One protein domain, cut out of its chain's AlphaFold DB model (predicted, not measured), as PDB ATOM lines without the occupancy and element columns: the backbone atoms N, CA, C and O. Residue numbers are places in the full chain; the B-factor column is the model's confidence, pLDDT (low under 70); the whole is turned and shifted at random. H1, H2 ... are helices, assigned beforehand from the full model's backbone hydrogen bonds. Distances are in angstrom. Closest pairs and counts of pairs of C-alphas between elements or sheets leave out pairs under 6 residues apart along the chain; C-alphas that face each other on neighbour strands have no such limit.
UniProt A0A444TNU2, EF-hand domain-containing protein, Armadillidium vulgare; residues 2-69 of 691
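Overview. This is residues 2 to 69 of the 691 residues of the protein "EF-hand domain-containing protein" of Armadillidium vulgare (UniProt A0A444TNU2). Look for three helices joined loosely one after the other: a long arm, H1, has the shorter H2 packed slantwise on its second half, and H3 folds back beside H2 on the side away from H1, near it but with little contact. The first residues, 2 to 11, stick out and make much of the length. The 68 printed residues hold three named helices, H1, H2 and H3 in that order along the chain, and no named strand, so the class is all helix. The whole is loose, with a radius of gyration of the C-alphas of 14.2 A, and elongated, spanning 49 by 25 by 18 A.

Along the chain. Begin at Pro 2 and go on to C-alpha 5 at (-2.304, 89.463, 172.476), where H1 starts; it covers residues 5 to 25 and measures 30.5 A from first to last C-alpha. After the nine residues that lie between H1 and H2, find C-alpha 35 at (6.152, 100.538, 161.035), the first of H2, which covers residues 35 to 47 and measures 18.0 A from first to last C-alpha. After four more residues H3 covers residues 52 to 69, 25.6 A long, and ends with C-alpha 69 at (18.272, 111.620, 162.211).

Arrangement. Look first at H1 and H2, which touch, H1 with residues 16 to 23 alone. Their closest C-alphas are those of Glu 16 and Leu 35, 6.4 A apart. The two lines stand at a steep tilt of 45 degrees, and the helices run the same way. Move on to H2 and H3, which are close but not clearly touching, with the C-alphas of Ile 45 and Glu 55 the closest at 7.2 A. They run opposite ways at a shallow tilt of 28 degrees. H1 and H3 are apart. In H1, H2 and H3 you will find every O i to N i+4 pair within hydrogen-bond range.

Size, cuts and confidence. The two C-alphas farthest apart are those of Pro 2 and Gln 53, at 49.8 A. Residues 2 to 11, of which 5 to 11 belong to H1, stand free, and so do residues 49 to 54, of which 52 to 54 belong to H3; without them the body spans 29 by 21 by 16 A. The printed part has no cut. The link from H1 to H2 is short and the link from H2 to H3 is tight. In the B-factor column the mean pLDDT of the printed part is 78.9, and the model's confidence is low, under 70, at residues 2 to 5, 49 to 55, 58 and 65 to 69.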
ATOM      1  N   PRO A   2      -4.932  83.782 177.614       53.41
ATOM      2  CA  PRO A   2      -4.050  84.342 176.587       53.41
ATOM      3  C   PRO A   2      -4.726  84.269 175.206       53.41
ATOM      4  O   PRO A   2      -4.607  83.276 174.495       53.41
ATOM      5  N   ARG A   3      -5.557  85.265 174.873       57.91
ATOM      6  CA  ARG A   3      -6.311  85.310 173.594       57.91
ATOM      7  C   ARG A   3      -6.506  86.711 173.002       57.91
ATOM      8  O   ARG A   3      -7.157  86.829 171.969       57.91
ATOM      9  N   LYS A   4      -5.994  87.767 173.640       59.78
ATOM     10  CA  LYS A   4      -6.035  89.126 173.074       59.78
ATOM     11  C   LYS A   4      -4.775  89.409 172.261       59.78
ATOM     12  O   LYS A   4      -4.846  89.908 171.148       59.78
ATOM     13  N   ASP A   5      -3.649  88.990 172.803       61.97
ATOM     14  CA  ASP A   5      -2.304  89.463 172.476       61.97
ATOM     15  C   ASP A   5      -1.841  88.887 171.128       61.97
ATOM     16  O   ASP A   5      -1.308  89.598 170.280       61.97
ATOM     17  N   PHE A   6      -2.203  87.626 170.858       71.00
ATOM     18  CA  PHE A   6      -2.045  86.987 169.547       71.00
ATOM     19  C   PHE A   6      -2.809  87.720 168.429       71.00
ATOM     20  O   PHE A   6      -2.295  87.857 167.323       71.00
ATOM     21  N   ASN A   7      -4.008  88.245 168.712       80.94
ATOM     22  CA  ASN A   7      -4.780  89.006 167.723       80.94
ATOM     23  C   ASN A   7      -4.193  90.406 167.487       80.94
ATOM     24  O   ASN A   7      -4.378  90.950 166.403       80.94
ATOM     25  N   VAL A   8      -3.493  90.984 168.470       82.50
ATOM     26  CA  VAL A   8      -2.772  92.257 168.308       82.50
ATOM     27  C   VAL A   8      -1.520  92.043 167.459       82.50
ATOM     28  O   VAL A   8      -1.400  92.678 166.417       82.50
ATOM     29  N   LYS A   9      -0.648  91.085 167.816       84.88
ATOM     30  CA  LYS A   9       0.557  90.779 167.018       84.88
ATOM     31  C   LYS A   9       0.217  90.342 165.589       84.88
ATOM     32  O   LYS A   9       0.918  90.726 164.661       84.88
ATOM     33  N   LYS A  10      -0.885  89.604 165.392       90.94
ATOM     34  CA  LYS A  10      -1.382  89.286 164.049       90.94
ATOM     35  C   LYS A  10      -1.826  90.546 163.280       90.94
ATOM     36  O   LYS A  10      -1.407  90.708 162.143       90.94
ATOM     37  N   LYS A  11      -2.625  91.437 163.886       89.38
ATOM     38  CA  LYS A  11      -3.072  92.680 163.231       89.38
ATOM     39  C   LYS A  11      -1.920  93.599 162.833       89.38
ATOM     40  O   LYS A  11      -1.959  94.149 161.745       89.38
ATOM     41  N   ILE A  12      -0.921  93.755 163.704       89.19
ATOM     42  CA  ILE A  12       0.262  94.584 163.431       89.19
ATOM     43  C   ILE A  12       0.992  94.069 162.186       89.19
ATOM     44  O   ILE A  12       1.368  94.865 161.336       89.19
ATOM     45  N   ARG A  13       1.113  92.742 162.032       90.44
ATOM     46  CA  ARG A  13       1.692  92.142 160.827       90.44
ATOM     47  C   ARG A  13       0.812  92.318 159.586       90.44
ATOM     48  O   ARG A  13       1.338  92.696 158.556       90.44
ATOM     49  N   GLU A  14      -0.500  92.085 159.680       92.56
ATOM     50  CA  GLU A  14      -1.424  92.309 158.548       92.56
ATOM     51  C   GLU A  14      -1.426  93.784 158.088       92.56
ATOM     52  O   GLU A  14      -1.638  94.064 156.911       92.56
ATOM     53  N   GLU A  15      -1.178  94.730 159.000       90.88
ATOM     54  CA  GLU A  15      -1.018  96.153 158.680       90.88
ATOM     55  C   GLU A  15       0.355  96.461 158.061       90.88
ATOM     56  O   GLU A  15       0.427  97.189 157.076       90.88
ATOM     57  N   GLU A  16       1.438  95.888 158.594       91.00
ATOM     58  CA  GLU A  16       2.785  96.041 158.034       91.00
ATOM     59  C   GLU A  16       2.907  95.428 156.632       91.00
ATOM     60  O   GLU A  16       3.445  96.072 155.739       91.00
ATOM     61  N   GLU A  17       2.340  94.239 156.407       91.94
ATOM     62  CA  GLU A  17       2.264  93.594 155.089       91.94
ATOM     63  C   GLU A  17       1.513  94.490 154.078       91.94
ATOM     64  O   GLU A  17       1.994  94.687 152.965       91.94
ATOM     65  N   SER A  18       0.395  95.111 154.482       92.38
ATOM     66  CA  SER A  18      -0.369  96.042 153.631       92.38
ATOM     67  C   SER A  18       0.396  97.331 153.308       92.38
ATOM     68  O   SER A  18       0.345  97.810 152.180       92.38
ATOM     69  N   ILE A  19       1.096  97.904 154.288       91.69
ATOM     70  CA  ILE A  19       1.871  99.139 154.111       91.69
ATOM     71  C   ILE A  19       3.127  98.878 153.264       91.69
ATOM     72  O   ILE A  19       3.522  99.722 152.461       91.69
ATOM     73  N   ASP A  20       3.727  97.695 153.390       91.44
ATOM     74  CA  ASP A  20       4.831  97.258 152.540       91.44
ATOM     75  C   ASP A  20       4.388  97.066 151.082       91.44
ATOM     76  O   ASP A  20       5.168  97.368 150.180       91.44
ATOM     77  N   GLU A  21       3.162  96.596 150.826       92.19
ATOM     78  CA  GLU A  21       2.583  96.548 149.474       92.19
ATOM     79  C   GLU A  21       2.357  97.959 148.896       92.19
ATOM     80  O   GLU A  21       2.782  98.215 147.767       92.19
ATOM     81  N   ASP A  22       1.793  98.894 149.673       87.12
ATOM     82  CA  ASP A  22       1.600 100.294 149.255       87.12
ATOM     83  C   ASP A  22       2.938 100.991 148.922       87.12
ATOM     84  O   ASP A  22       3.078 101.626 147.872       87.12
ATOM     85  N   LEU A  23       3.965 100.836 149.769       90.38
ATOM     86  CA  LEU A  23       5.293 101.423 149.534       90.38
ATOM     87  C   LEU A  23       6.033 100.774 148.353       90.38
ATOM     88  O   LEU A  23       6.758 101.464 147.632       90.38
ATOM     89  N   LYS A  24       5.833  99.470 148.110       91.31
ATOM     90  CA  LYS A  24       6.364  98.782 146.917       91.31
ATOM     91  C   LYS A  24       5.681  99.277 145.646       91.31
ATOM     92  O   LYS A  24       6.371  99.514 144.657       91.31
ATOM     93  N   ALA A  25       4.367  99.502 145.677       87.38
ATOM     94  CA  ALA A  25       3.623 100.076 144.557       87.38
ATOM     95  C   ALA A  25       4.072 101.512 144.219       87.38
ATOM     96  O   ALA A  25       4.099 101.878 143.045       87.38
ATOM     97  N   ALA A  26       4.480 102.296 145.223       83.19
ATOM     98  CA  ALA A  26       5.014 103.649 145.049       83.19
ATOM     99  C   ALA A  26       6.521 103.712 144.699       83.19
ATOM    100  O   ALA A  26       7.052 104.796 144.473       83.19
ATOM    101  N   GLY A  27       7.252 102.587 144.680       88.38
ATOM    102  CA  GLY A  27       8.713 102.594 144.477       88.38
ATOM    103  C   GLY A  27       9.498 103.270 145.615       88.38
ATOM    104  O   GLY A  27      10.606 103.778 145.401       88.38
ATOM    105  N   LEU A  28       8.908 103.295 146.815       85.62
ATOM    106  CA  LEU A  28       9.381 103.965 148.036       85.62
ATOM    107  C   LEU A  28       9.592 102.974 149.198       85.62
ATOM    108  O   LEU A  28       9.636 103.362 150.363       85.62
ATOM    109  N   TYR A  29       9.702 101.682 148.886       89.88
ATOM    110  CA  TYR A  29      10.009 100.635 149.855       89.88
ATOM    111  C   TYR A  29      11.510 100.542 150.127       89.88
ATOM    112  O   TYR A  29      12.286 100.263 149.214       89.88
ATOM    113  N   GLU A  30      11.890 100.691 151.393       85.69
ATOM    114  CA  GLU A  30      13.245 100.459 151.892       85.69
ATOM    115  C   GLU A  30      13.216  99.427 153.026       85.69
ATOM    116  O   GLU A  30      12.352  99.459 153.910       85.69
ATOM    117  N   GLU A  31      14.165  98.490 152.999       84.75
ATOM    118  CA  GLU A  31      14.329  97.497 154.057       84.75
ATOM    119  C   GLU A  31      14.990  98.149 155.281       84.75
ATOM    120  O   GLU A  31      16.074  98.717 155.179       84.75
ATOM    121  N   GLY A  32      14.339  98.060 156.445       86.31
ATOM    122  CA  GLY A  32      14.838  98.604 157.716       86.31
ATOM    123  C   GLY A  32      13.956  99.683 158.352       86.31
ATOM    124  O   GLY A  32      14.033  99.868 159.564       86.31
ATOM    125  N   LEU A  33      13.069 100.337 157.590       85.88
ATOM    126  CA  LEU A  33      12.118 101.316 158.138       85.88
ATOM    127  C   LEU A  33      11.189 100.674 159.182       85.88
ATOM    128  O   LEU A  33      10.615  99.609 158.944       85.88
ATOM    129  N   SER A  34      10.964 101.342 160.316       90.69
ATOM    130  CA  SER A  34       9.978 100.890 161.301       90.69
ATOM    131  C   SER A  34       8.545 101.102 160.800       90.69
ATOM    132  O   SER A  34       8.269 101.997 160.000       90.69
ATOM    133  N   LEU A  35       7.579 100.356 161.347       85.56
ATOM    134  CA  LEU A  35       6.152 100.538 161.035       85.56
ATOM    135  C   LEU A  35       5.659 101.987 161.249       85.56
ATOM    136  O   LEU A  35       4.726 102.430 160.581       85.56
ATOM    137  N   ILE A  36       6.283 102.752 162.152       89.31
ATOM    138  CA  ILE A  36       5.948 104.166 162.385       89.31
ATOM    139  C   ILE A  36       6.449 105.045 161.231       89.31
ATOM    140  O   ILE A  36       5.718 105.926 160.782       89.31
ATOM    141  N   GLU A  37       7.657 104.804 160.721       88.25
ATOM    142  CA  GLU A  37       8.204 105.520 159.561       88.25
ATOM    143  C   GLU A  37       7.483 105.131 158.276       88.25
ATOM    144  O   GLU A  37       7.049 106.017 157.544       88.25
ATOM    145  N   LYS A  38       7.224 103.836 158.065       89.94
ATOM    146  CA  LYS A  38       6.408 103.337 156.951       89.94
ATOM    147  C   LYS A  38       5.018 104.002 156.922       89.94
ATOM    148  O   LYS A  38       4.610 104.538 155.893       89.94
ATOM    149  N   ARG A  39       4.320 104.082 158.070       90.25
ATOM    150  CA  ARG A  39       3.047 104.830 158.218       90.25
ATOM    151  C   ARG A  39       3.191 106.326 157.913       90.25
ATOM    152  O   ARG A  39       2.302 106.904 157.289       90.25
ATOM    153  N   ARG A  40       4.272 106.977 158.372       90.00
ATOM    154  CA  ARG A  40       4.543 108.401 158.086       90.00
ATOM    155  C   ARG A  40       4.758 108.630 156.593       90.00
ATOM    156  O   ARG A  40       4.198 109.585 156.069       90.00
ATOM    157  N   LEU A  41       5.502 107.748 155.927       87.62
ATOM    158  CA  LEU A  41       5.803 107.818 154.501       87.62
ATOM    159  C   LEU A  41       4.541 107.602 153.650       87.62
ATOM    160  O   LEU A  41       4.226 108.460 152.833       87.62
ATOM    161  N   VAL A  42       3.737 106.563 153.921       88.88
ATOM    162  CA  VAL A  42       2.432 106.368 153.248       88.88
ATOM    163  C   VAL A  42       1.503 107.565 153.455       88.88
ATOM    164  O   VAL A  42       0.881 108.029 152.499       88.88
ATOM    165  N   LYS A  43       1.431 108.124 154.672       88.06
ATOM    166  CA  LYS A  43       0.645 109.342 154.909       88.06
ATOM    167  C   LYS A  43       1.184 110.529 154.104       88.06
ATOM    168  O   LYS A  43       0.402 111.251 153.499       88.06
ATOM    169  N   PHE A  44       2.498 110.727 154.091       85.88
ATOM    170  CA  PHE A  44       3.152 111.822 153.378       85.88
ATOM    171  C   PHE A  44       2.913 111.748 151.865       85.88
ATOM    172  O   PHE A  44       2.595 112.772 151.270       85.88
ATOM    173  N   ILE A  45       2.945 110.552 151.266       83.38
ATOM    174  CA  ILE A  45       2.549 110.309 149.866       83.38
ATOM    175  C   ILE A  45       1.054 110.621 149.666       83.38
ATOM    176  O   ILE A  45       0.680 111.351 148.752       83.38
ATOM    177  N   ALA A  46       0.181 110.123 150.549       82.25
ATOM    178  CA  ALA A  46      -1.269 110.312 150.443       82.25
ATOM    179  C   ALA A  46      -1.728 111.777 150.609       82.25
ATOM    180  O   ALA A  46      -2.744 112.162 150.016       82.25
ATOM    181  N   ASP A  47      -0.988 112.570 151.389       80.69
ATOM    182  CA  ASP A  47      -1.148 114.020 151.533       80.69
ATOM    183  C   ASP A  47      -0.491 114.781 150.352       80.69
ATOM    184  O   ASP A  47      -1.034 115.793 149.903       80.69
ATOM    185  N   SER A  48       0.614 114.273 149.780       71.56
ATOM    186  CA  SER A  48       1.348 114.845 148.627       71.56
ATOM    187  C   SER A  48       0.670 114.579 147.273       71.56
ATOM    188  O   SER A  48       1.303 114.135 146.321       71.56
ATOM    189  N   LYS A  49      -0.624 114.898 147.137       60.31
ATOM    190  CA  LYS A  49      -1.362 114.826 145.851       60.31
ATOM    191  C   LYS A  49      -1.059 115.987 144.893       60.31
ATOM    192  O   LYS A  49      -1.937 116.470 144.176       60.31
ATOM    193  N   SER A  50       0.183 116.441 144.913       56.31
ATOM    194  CA  SER A  50       0.798 117.340 143.946       56.31
ATOM    195  C   SER A  50       1.449 116.528 142.811       56.31
ATOM    196  O   SER A  50       1.214 115.329 142.672       56.31
ATOM    197  N   SER A  51       2.166 117.186 141.896       61.53
ATOM    198  CA  SER A  51       2.704 116.512 140.702       61.53
ATOM    199  C   SER A  51       3.819 115.508 141.036       61.53
ATOM    200  O   SER A  51       4.532 115.687 142.019       61.53
ATOM    201  N   ALA A  52       4.055 114.521 140.164       62.31
ATOM    202  CA  ALA A  52       5.127 113.525 140.331       62.31
ATOM    203  C   ALA A  52       6.546 114.133 140.475       62.31
ATOM    204  O   ALA A  52       7.446 113.501 141.022       62.31
ATOM    205  N   GLN A  53       6.755 115.372 140.015       58.31
ATOM    206  CA  GLN A  53       7.995 116.121 140.245       58.31
ATOM    207  C   GLN A  53       8.119 116.602 141.702       58.31
ATOM    208  O   GLN A  53       9.212 116.600 142.263       58.31
ATOM    209  N   GLU A  54       7.004 116.987 142.324       64.19
ATOM    210  CA  GLU A  54       6.950 117.375 143.734       64.19
ATOM    211  C   GLU A  54       7.027 116.144 144.648       64.19
ATOM    212  O   GLU A  54       7.673 116.208 145.689       64.19
ATOM    213  N   GLU A  55       6.461 115.005 144.232       65.12
ATOM    214  CA  GLU A  55       6.593 113.706 144.914       65.12
ATOM    215  C   GLU A  55       8.064 113.253 145.014       65.12
ATOM    216  O   GLU A  55       8.522 112.898 146.098       65.12
ATOM    217  N   GLU A  56       8.843 113.356 143.931       70.19
ATOM    218  CA  GLU A  56      10.287 113.057 143.927       70.19
ATOM    219  C   GLU A  56      11.117 114.089 144.720       70.19
ATOM    220  O   GLU A  56      12.060 113.730 145.430       70.19
ATOM    221  N   GLU A  57      10.764 115.379 144.678       72.06
ATOM    222  CA  GLU A  57      11.413 116.385 145.533       72.06
ATOM    223  C   GLU A  57      11.108 116.132 147.024       72.06
ATOM    224  O   GLU A  57      11.969 116.299 147.892       72.06
ATOM    225  N   ASN A  58       9.894 115.675 147.328       69.88
ATOM    226  CA  ASN A  58       9.445 115.307 148.665       69.88
ATOM    227  C   ASN A  58      10.082 113.993 149.149       69.88
ATOM    228  O   ASN A  58      10.502 113.941 150.306       69.88
ATOM    229  N   ARG A  59      10.275 112.989 148.276       71.81
ATOM    230  CA  ARG A  59      11.101 111.794 148.541       71.81
ATOM    231  C   ARG A  59      12.487 112.202 149.028       71.81
ATOM    232  O   ARG A  59      12.910 111.764 150.094       71.81
ATOM    233  N   ARG A  60      13.174 113.073 148.280       76.00
ATOM    234  CA  ARG A  60      14.527 113.544 148.625       76.00
ATOM    235  C   ARG A  60      14.553 114.256 149.974       76.00
ATOM    236  O   ARG A  60      15.374 113.913 150.817       76.00
ATOM    237  N   LYS A  61      13.613 115.178 150.222       75.94
ATOM    238  CA  LYS A  61      13.475 115.851 151.530       75.94
ATOM    239  C   LYS A  61      13.274 114.855 152.674       75.94
ATOM    240  O   LYS A  61      13.872 115.038 153.729       75.94
ATOM    241  N   PHE A  62      12.450 113.822 152.486       72.50
ATOM    242  CA  PHE A  62      12.209 112.812 153.518       72.50
ATOM    243  C   PHE A  62      13.453 111.956 153.786       72.50
ATOM    244  O   PHE A  62      13.827 111.806 154.945       72.50
ATOM    245  N   LEU A  63      14.129 111.465 152.742       73.50
ATOM    246  CA  LEU A  63      15.355 110.671 152.886       73.50
ATOM    247  C   LEU A  63      16.466 111.468 153.581       73.50
ATOM    248  O   LEU A  63      17.004 110.996 154.577       73.50
ATOM    249  N   THR A  64      16.713 112.718 153.177       72.69
ATOM    250  CA  THR A  64      17.684 113.590 153.862       72.69
ATOM    251  C   THR A  64      17.308 113.860 155.326       72.69
ATOM    252  O   THR A  64      18.194 113.999 156.167       72.69
ATOM    253  N   ILE A  65      16.013 113.903 155.673       68.06
ATOM    254  CA  ILE A  65      15.584 113.978 157.079       68.06
ATOM    255  C   ILE A  65      15.924 112.674 157.813       68.06
ATOM    256  O   ILE A  65      16.530 112.751 158.880       68.06
ATOM    257  N   VAL A  66      15.604 111.504 157.250       64.44
ATOM    258  CA  VAL A  66      15.925 110.196 157.852       64.44
ATOM    259  C   VAL A  66      17.434 110.057 158.078       64.44
ATOM    260  O   VAL A  66      17.840 109.842 159.220       64.44
ATOM    261  N   GLU A  67      18.255 110.305 157.052       59.56
ATOM    262  CA  GLU A  67      19.726 110.313 157.128       59.56
ATOM    263  C   GLU A  67      20.244 111.285 158.202       59.56
ATOM    264  O   GLU A  67      21.111 110.934 159.003       59.56
ATOM    265  N   SER A  68      19.677 112.497 158.286       54.00
ATOM    266  CA  SER A  68      20.067 113.465 159.322       54.00
ATOM    267  C   SER A  68      19.718 113.006 160.743       54.00
ATOM    268  O   SER A  68      20.398 113.393 161.688       54.00
ATOM    269  N   THR A  69      18.696 112.155 160.905       52.38
ATOM    270  CA  THR A  69      18.272 111.620 162.211       52.38
ATOM    271  C   THR A  69      18.911 110.285 162.591       52.38
ATOM    272  O   THR A  69      18.901 109.946 163.774       52.38
TER     273      THR A  69